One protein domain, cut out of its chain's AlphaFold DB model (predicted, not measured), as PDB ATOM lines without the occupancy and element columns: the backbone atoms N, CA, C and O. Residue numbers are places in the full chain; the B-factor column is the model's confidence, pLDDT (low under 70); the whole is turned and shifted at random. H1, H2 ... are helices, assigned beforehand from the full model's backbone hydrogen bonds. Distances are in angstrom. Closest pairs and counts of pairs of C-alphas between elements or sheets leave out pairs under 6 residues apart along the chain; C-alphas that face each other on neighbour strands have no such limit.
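AT A GLANCE: This is residues 5 to 68 of the 70 residues of an uncharacterized protein of Pseudonocardiaceae bacterium YIM PH 21723 (UniProt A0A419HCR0). A small body of loops and three short helices, H1, H2 and H3, has a single arm, H4, sticking out of it. H1 and H3 meet within the body, and H2 lies at one end of it. The printed part has 64 residues, all helix by class, with four named helices in the order H1, H2, H3, H4 and no named strand. It is only just loose, close to compact, with a radius of gyration of the C-alphas of 12.9 A and spans of 38 by 27 by 20 A.

HOW THE PARTS SIT: H1, residues 17 to 21, and H3, residues 47 to 51, only just touch, with 3 pairs of C-alphas within 8 A, the closest being Leu 21 and Arg 48 at 4.9 A. H2, residues 33 to 41, is apart from both. H3 and H4, residues 54 to 66, are close but not clearly touching; their closest C-alphas, Leu 50 and Ala 56, are 7.3 A apart. In H1, H2, H3 and H4 every O i to N i+4 pair is within hydrogen-bond range.

IN THESE COORDINATES: H1 begins at C-alpha 17 (106.647, 79.262, 109.048). H2 is 13.3 A long and H4 18.4 A, ending at C-alpha 66 (107.055, 83.642, 138.820).

THE WHOLE: The link H1 to H2 is long, the printed part has no cut, and no printed residue is under 70.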
ATOM      1  N   ASN A   5      96.659  80.761 112.562       73.94
ATOM      2  CA  ASN A   5      95.723  81.755 112.035       73.94
ATOM      3  C   ASN A   5      95.256  82.774 113.087       73.94
ATOM      4  O   ASN A   5      94.568  83.722 112.747       73.94
ATOM      5  N   LYS A   6      95.592  82.568 114.367       82.00
ATOM      6  CA  LYS A   6      95.362  83.533 115.458       82.00
ATOM      7  C   LYS A   6      96.645  84.211 115.946       82.00
ATOM      8  O   LYS A   6      96.676  84.787 117.029       82.00
ATOM      9  N   LEU A   7      97.754  83.984 115.248       86.56
ATOM     10  CA  LEU A   7      99.052  84.574 115.575       86.56
ATOM     11  C   LEU A   7      99.486  85.592 114.535       86.56
ATOM     12  O   LEU A   7     100.229  86.515 114.866       86.56
ATOM     13  N   VAL A   8      99.077  85.394 113.287       90.00
ATOM     14  CA  VAL A   8      99.509  86.196 112.152       90.00
ATOM     15  C   VAL A   8      98.329  86.925 111.538       90.00
ATOM     16  O   VAL A   8      97.196  86.460 111.614       90.00
ATOM     17  N   ASP A   9      98.607  88.064 110.917       91.44
ATOM     18  CA  ASP A   9      97.638  88.759 110.084       91.44
ATOM     19  C   ASP A   9      97.128  87.830 108.972       91.44
ATOM     20  O   ASP A   9      97.851  86.955 108.480       91.44
ATOM     21  N   LYS A  10      95.886  88.056 108.536       86.94
ATOM     22  CA  LYS A  10      95.216  87.241 107.520       86.94
ATOM     23  C   LYS A  10      96.046  87.070 106.240       86.94
ATOM     24  O   LYS A  10      95.990  86.020 105.606       86.94
ATOM     25  N   ALA A  11      96.852  88.068 105.868       88.19
ATOM     26  CA  ALA A  11      97.738  88.008 104.702       88.19
ATOM     27  C   ALA A  11      98.899  86.992 104.827       88.19
ATOM     28  O   ALA A  11      99.621  86.754 103.852       88.19
ATOM     29  N   TYR A  12      99.110  86.412 106.010       89.19
ATOM     30  CA  TYR A  12     100.215  85.507 106.328       89.19
ATOM     31  C   TYR A  12      99.761  84.093 106.726       89.19
ATOM     32  O   TYR A  12     100.622  83.229 106.886       89.19
ATOM     33  N   GLU A  13      98.453  83.818 106.824       88.88
ATOM     34  CA  GLU A  13      97.914  82.505 107.236       88.88
ATOM     35  C   GLU A  13      98.328  81.347 106.309       88.88
ATOM     36  O   GLU A  13      98.496  80.219 106.766       88.88
ATOM     37  N   GLU A  14      98.523  81.619 105.016       89.56
ATOM     38  CA  GLU A  14      98.893  80.607 104.014       89.56
ATOM     39  C   GLU A  14     100.410  80.499 103.782       89.56
ATOM     40  O   GLU A  14     100.864  79.676 102.983       89.56
ATOM     41  N   LYS A  15     101.217  81.322 104.462       90.75
ATOM     42  CA  LYS A  15     102.675  81.318 104.289       90.75
ATOM     43  C   LYS A  15     103.330  80.229 105.123       90.75
ATOM     44  O   LYS A  15     102.848  79.831 106.183       90.75
ATOM     45  N   SER A  16     104.493  79.766 104.674       92.50
ATOM     46  CA  SER A  16     105.285  78.844 105.479       92.50
ATOM     47  C   SER A  16     105.807  79.531 106.746       92.50
ATOM     48  O   SER A  16     106.064  80.733 106.777       92.50
ATOM     49  N   ILE A  17     106.066  78.746 107.796       91.62
ATOM     50  CA  ILE A  17     106.647  79.262 109.048       91.62
ATOM     51  C   ILE A  17     107.965  80.010 108.808       91.62
ATOM     52  O   ILE A  17     108.255  80.975 109.506       91.62
ATOM     53  N   LYS A  18     108.765  79.590 107.821       94.69
ATOM     54  CA  LYS A  18     110.013  80.286 107.477       94.69
ATOM     55  C   LYS A  18     109.735  81.691 106.940       94.69
ATOM     56  O   LYS A  18     110.344  82.636 107.419       94.69
ATOM     57  N   GLU A  19     108.782  81.822 106.021       94.81
ATOM     58  CA  GLU A  19     108.377  83.119 105.470       94.81
ATOM     59  C   GLU A  19     107.753  84.028 106.529       94.81
ATOM     60  O   GLU A  19     107.996  85.229 106.510       94.81
ATOM     61  N   ILE A  20     106.988  83.466 107.470       94.88
ATOM     62  CA  ILE A  20     106.452  84.212 108.616       94.88
ATOM     63  C   ILE A  20     107.600  84.706 109.501       94.88
ATOM     64  O   ILE A  20     107.643  85.875 109.857       94.88
ATOM     65  N   LEU A  21     108.572  83.854 109.832       96.19
ATOM     66  CA  LEU A  21     109.706  84.256 110.669       96.19
ATOM     67  C   LEU A  21     110.541  85.380 110.046       96.19
ATOM     68  O   LEU A  21     111.066  86.215 110.779       96.19
ATOM     69  N   ASP A  22     110.646  85.410 108.721       97.31
ATOM     70  CA  ASP A  22     111.410  86.424 107.995       97.31
ATOM     71  C   ASP A  22     110.549  87.661 107.630       97.31
ATOM     72  O   ASP A  22     111.063  88.640 107.088       97.31
ATOM     73  N   ALA A  23     109.251  87.649 107.958       96.94
ATOM     74  CA  ALA A  23     108.330  88.774 107.802       96.94
ATOM     75  C   ALA A  23     108.526  89.848 108.891       96.94
ATOM     76  O   ALA A  23     109.040  89.532 109.970       96.94
ATOM     77  N   PRO A  24     108.091  91.101 108.651       97.25
ATOM     78  CA  PRO A  24     108.114  92.150 109.669       97.25
ATOM     79  C   PRO A  24     107.179  91.847 110.852       97.25
ATOM     80  O   PRO A  24     106.230  91.076 110.695       97.25
ATOM     81  N   PRO A  25     107.399  92.458 112.033       96.56
ATOM     82  CA  PRO A  25     106.520  92.306 113.191       96.56
ATOM     83  C   PRO A  25     105.035  92.560 112.900       96.56
ATOM     84  O   PRO A  25     104.201  91.848 113.448       96.56
ATOM     85  N   SER A  26     104.683  93.485 112.003       96.44
ATOM     86  CA  SER A  26     103.301  93.753 111.583       96.44
ATOM     87  C   SER A  26     102.590  92.563 110.937       96.44
ATOM     88  O   SER A  26     101.385  92.620 110.730       96.44
ATOM     89  N   ALA A  27     103.320  91.506 110.569       95.81
ATOM     90  CA  ALA A  27     102.731  90.252 110.127       95.81
ATOM     91  C   ALA A  27     102.102  89.456 111.281       95.81
ATOM     92  O   ALA A  27     101.384  88.497 111.021       95.81
ATOM     93  N   LEU A  28     102.363  89.825 112.541       95.06
ATOM     94  CA  LEU A  28     101.637  89.318 113.702       95.06
ATOM     95  C   LEU A  28     100.295  90.036 113.847       95.06
ATOM     96  O   LEU A  28     100.191  91.247 113.645       95.06
ATOM     97  N   GLU A  29      99.275  89.285 114.250       93.75
ATOM     98  CA  GLU A  29      97.945  89.835 114.495       93.75
ATOM     99  C   GLU A  29      98.003  90.956 115.553       93.75
ATOM    100  O   GLU A  29      98.632  90.819 116.605       93.75
ATOM    101  N   GLY A  30      97.345  92.084 115.269       91.19
ATOM    102  CA  GLY A  30      97.270  93.234 116.178       91.19
ATOM    103  C   GLY A  30      98.434  94.227 116.082       91.19
ATOM    104  O   GLY A  30      98.391  95.262 116.750       91.19
ATOM    105  N   LEU A  31      99.438  93.969 115.238       94.44
ATOM    106  CA  LEU A  31     100.485  94.935 114.912       94.44
ATOM    107  C   LEU A  31     100.194  95.649 113.584       94.44
ATOM    108  O   LEU A  31      99.421  95.203 112.744       94.44
ATOM    109  N   THR A  32     100.795  96.822 113.417       94.50
ATOM    110  CA  THR A  32     100.620  97.696 112.242       94.50
ATOM    111  C   THR A  32     101.989  98.150 111.739       94.50
ATOM    112  O   THR A  32     102.940  98.088 112.520       94.50
ATOM    113  N   PRO A  33     102.116  98.684 110.507       95.06
ATOM    114  CA  PRO A  33     103.407  99.135 109.975       95.06
ATOM    115  C   PRO A  33     104.131 100.161 110.861       95.06
ATOM    116  O   PRO A  33     105.354 100.183 110.931       95.06
ATOM    117  N   ARG A  34     103.384 100.970 111.626       96.56
ATOM    118  CA  ARG A  34     103.963 101.901 112.609       96.56
ATOM    119  C   ARG A  34     104.753 101.182 113.710       96.56
ATOM    120  O   ARG A  34     105.721 101.726 114.231       96.56
ATOM    121  N   HIS A  35     104.338  99.978 114.096       96.69
ATOM    122  CA  HIS A  35     105.058  99.182 115.088       96.69
ATOM    123  C   HIS A  35     106.376  98.643 114.528       96.69
ATOM    124  O   HIS A  35     107.337  98.536 115.286       96.69
ATOM    125  N   ASP A  36     106.455  98.371 113.222       97.00
ATOM    126  CA  ASP A  36     107.709  97.965 112.577       97.00
ATOM    127  C   ASP A  36     108.751  99.077 112.651       97.00
ATOM    128  O   ASP A  36     109.910  98.807 112.949       97.00
ATOM    129  N   GLU A  37     108.339 100.328 112.428       97.19
ATOM    130  CA  GLU A  37     109.221 101.496 112.536       97.19
ATOM    131  C   GLU A  37     109.800 101.620 113.952       97.19
ATOM    132  O   GLU A  37     111.015 101.717 114.118       97.19
ATOM    133  N   ILE A  38     108.944 101.520 114.973       97.12
ATOM    134  CA  ILE A  38     109.347 101.593 116.387       97.12
ATOM    135  C   ILE A  38     110.281 100.428 116.752       97.12
ATOM    136  O   ILE A  38     111.297 100.614 117.419       97.12
ATOM    137  N   LEU A  39     109.964  99.208 116.316       96.88
ATOM    138  CA  LEU A  39     110.780  98.026 116.595       96.88
ATOM    139  C   LEU A  39     112.117  98.054 115.839       96.88
ATOM    140  O   LEU A  39     113.136  97.590 116.365       96.88
ATOM    141  N   ALA A  40     112.161  98.666 114.656       97.19
ATOM    142  CA  ALA A  40     113.388  98.842 113.894       97.19
ATOM    143  C   ALA A  40     114.405  99.741 114.620       97.19
ATOM    144  O   ALA A  40     115.609  99.492 114.490       97.19
ATOM    145  N   GLU A  41     113.964 100.708 115.439       97.56
ATOM    146  CA  GLU A  41     114.849 101.496 116.320       97.56
ATOM    147  C   GLU A  41     115.597 100.605 117.327       97.56
ATOM    148  O   GLU A  41     116.749 100.866 117.680       97.56
ATOM    149  N   LEU A  42     114.983  99.485 117.718       96.31
ATOM    150  CA  LEU A  42     115.566  98.459 118.585       96.31
ATOM    151  C   LEU A  42     116.292  97.352 117.805       96.31
ATOM    152  O   LEU A  42     116.682  96.338 118.389       96.31
ATOM    153  N   LYS A  43     116.518  97.553 116.498       96.62
ATOM    154  CA  LYS A  43     117.117  96.590 115.557       96.62
ATOM    155  C   LYS A  43     116.289  95.312 115.360       96.62
ATOM    156  O   LYS A  43     116.839  94.297 114.941       96.62
ATOM    157  N   ILE A  44     114.986  95.362 115.622       98.19
ATOM    158  CA  ILE A  44     114.053  94.256 115.396       98.19
ATOM    159  C   ILE A  44     113.334  94.522 114.079       98.19
ATOM    160  O   ILE A  44     112.514  95.432 113.999       98.19
ATOM    161  N   LYS A  45     113.658  93.759 113.033       97.62
ATOM    162  CA  LYS A  45     113.071  93.955 111.696       97.62
ATOM    163  C   LYS A  45     112.205  92.793 111.247       97.62
ATOM    164  O   LYS A  45     111.416  92.954 110.325       97.62
ATOM    165  N   THR A  46     112.357  91.640 111.888       98.12
ATOM    166  CA  THR A  46     111.623  90.421 111.563       98.12
ATOM    167  C   THR A  46     111.012  89.784 112.806       98.12
ATOM    168  O   THR A  46     111.457  90.029 113.934       98.12
ATOM    169  N   ILE A  47     110.021  88.909 112.616       96.75
ATOM    170  CA  ILE A  47     109.479  88.078 113.702       96.75
ATOM    171  C   ILE A  47     110.595  87.227 114.332       96.75
ATOM    172  O   ILE A  47     110.618  87.034 115.549       96.75
ATOM    173  N   ARG A  48     111.566  86.760 113.539       97.69
ATOM    174  CA  ARG A  48     112.748  86.042 114.032       97.69
ATOM    175  C   ARG A  48     113.612  86.904 114.948       97.69
ATOM    176  O   ARG A  48     114.064  86.397 115.975       97.69
ATOM    177  N   ASP A  49     113.829  88.173 114.611       97.94
ATOM    178  CA  ASP A  49     114.573  89.092 115.478       97.94
ATOM    179  C   ASP A  49     113.838  89.289 116.805       97.94
ATOM    180  O   ASP A  49     114.450  89.184 117.866       97.94
ATOM    181  N   LEU A  50     112.516  89.494 116.753       96.88
ATOM    182  CA  LEU A  50     111.677  89.656 117.941       96.88
ATOM    183  C   LEU A  50     111.734  88.410 118.835       96.88
ATOM    184  O   LEU A  50     111.930  88.519 120.046       96.88
ATOM    185  N   ALA A  51     111.623  87.221 118.238       95.69
ATOM    186  CA  ALA A  51     111.659  85.944 118.948       95.69
ATOM    187  C   ALA A  51     113.006  85.671 119.638       95.69
ATOM    188  O   ALA A  51     113.041  84.991 120.662       95.69
ATOM    189  N   ASN A  52     114.106  86.201 119.096       96.69
ATOM    190  CA  ASN A  52     115.453  86.048 119.653       96.69
ATOM    191  C   ASN A  52     115.928  87.286 120.429       96.69
ATOM    192  O   ASN A  52     117.084  87.356 120.855       96.69
ATOM    193  N   TRP A  53     115.058  88.276 120.634       97.56
ATOM    194  CA  TRP A  53     115.429  89.508 121.309       97.56
ATOM    195  C   TRP A  53     115.674  89.260 122.801       97.56
ATOM    196  O   TRP A  53     114.796  88.780 123.521       97.56
ATOM    197  N   LYS A  54     116.862  89.635 123.296       96.88
ATOM    198  CA  LYS A  54     117.293  89.384 124.685       96.88
ATOM    199  C   LYS A  54     116.256  89.824 125.723       96.88
ATOM    200  O   LYS A  54     116.043  89.121 126.705       96.88
ATOM    201  N   HIS A  55     115.618  90.977 125.527       96.81
ATOM    202  CA  HIS A  55     114.642  91.497 126.485       96.81
ATOM    203  C   HIS A  55     113.338  90.690 126.488       96.81
ATOM    204  O   HIS A  55     112.819  90.412 127.566       96.81
ATOM    205  N   ALA A  56     112.860  90.240 125.323       95.75
ATOM    206  CA  ALA A  56     111.704  89.345 125.234       95.75
ATOM    207  C   ALA A  56     111.991  87.983 125.888       95.75
ATOM    208  O   ALA A  56     111.167  87.471 126.644       95.75
ATOM    209  N   LEU A  57     113.186  87.428 125.656       96.69
ATOM    210  CA  LEU A  57     113.624  86.179 126.286       96.69
ATOM    211  C   LEU A  57     113.714  86.311 127.811       96.69
ATOM    212  O   LEU A  57     113.207  85.454 128.530       96.69
ATOM    213  N   ASN A  58     114.301  87.403 128.307       97.50
ATOM    214  CA  ASN A  58     114.385  87.671 129.741       97.50
ATOM    215  C   ASN A  58     112.997  87.840 130.374       97.50
ATOM    216  O   ASN A  58     112.745  87.266 131.426       97.50
ATOM    217  N   ALA A  59     112.097  88.597 129.739       97.06
ATOM    218  CA  ALA A  59     110.734  88.785 130.233       97.06
ATOM    219  C   ALA A  59     109.980  87.449 130.325       97.06
ATOM    220  O   ALA A  59     109.372  87.154 131.351       97.06
ATOM    221  N   ARG A  60     110.100  86.599 129.296       95.44
ATOM    222  CA  ARG A  60     109.528  85.246 129.302       95.44
ATOM    223  C   ARG A  60     110.119  84.369 130.406       95.44
ATOM    224  O   ARG A  60     109.380  83.630 131.045       95.44
ATOM    225  N   ALA A  61     111.429  84.438 130.630       95.62
ATOM    226  CA  ALA A  61     112.078  83.684 131.698       95.62
ATOM    227  C   ALA A  61     111.586  84.124 133.087       95.62
ATOM    228  O   ALA A  61     111.328  83.276 133.933       95.62
ATOM    229  N   LEU A  62     111.410  85.431 133.312       96.62
ATOM    230  CA  LEU A  62     110.864  85.957 134.566       96.62
ATOM    231  C   LEU A  62     109.423  85.484 134.810       96.62
ATOM    232  O   LEU A  62     109.123  85.026 135.906       96.62
ATOM    233  N   ASP A  63     108.561  85.519 133.792       96.12
ATOM    234  CA  ASP A  63     107.180  85.012 133.872       96.12
ATOM    235  C   ASP A  63     107.128  83.509 134.219       96.12
ATOM    236  O   ASP A  63     106.385  83.062 135.098       96.12
ATOM    237  N   GLN A  64     108.007  82.719 133.597       95.12
ATOM    238  CA  GLN A  64     108.153  81.298 133.915       95.12
ATOM    239  C   GLN A  64     108.634  81.060 135.351       95.12
ATOM    240  O   GLN A  64     108.169  80.123 136.004       95.12
ATOM    241  N   LEU A  65     109.553  81.886 135.853       95.25
ATOM    242  CA  LEU A  65     110.041  81.794 137.229       95.25
ATOM    243  C   LEU A  65     108.970  82.199 138.246       95.25
ATOM    244  O   LEU A  65     108.841  81.519 139.258       95.25
ATOM    245  N   ALA A  66     108.156  83.216 137.953       95.38
ATOM    246  CA  ALA A  66     107.055  83.642 138.820       95.38
ATOM    247  C   ALA A  66     106.048  82.507 139.080       95.38
ATOM    248  O   ALA A  66     105.517  82.379 140.176       95.38
ATOM    249  N   SER A  67     105.851  81.612 138.105       89.62
ATOM    250  CA  SER A  67     105.008  80.413 138.269       89.62
ATOM    251  C   SER A  67     105.559  79.393 139.285       89.62
ATOM    252  O   SER A  67     104.849  78.465 139.666       89.62
ATOM    253  N   HIS A  68     106.825  79.532 139.689       87.25
ATOM    254  CA  HIS A  68     107.520  78.669 140.651       87.25
ATOM    255  C   HIS A  68     107.854  79.388 141.970       87.25
ATOM    256  O   HIS A  68     108.352  78.743 142.899       87.25
TER     257      HIS A  68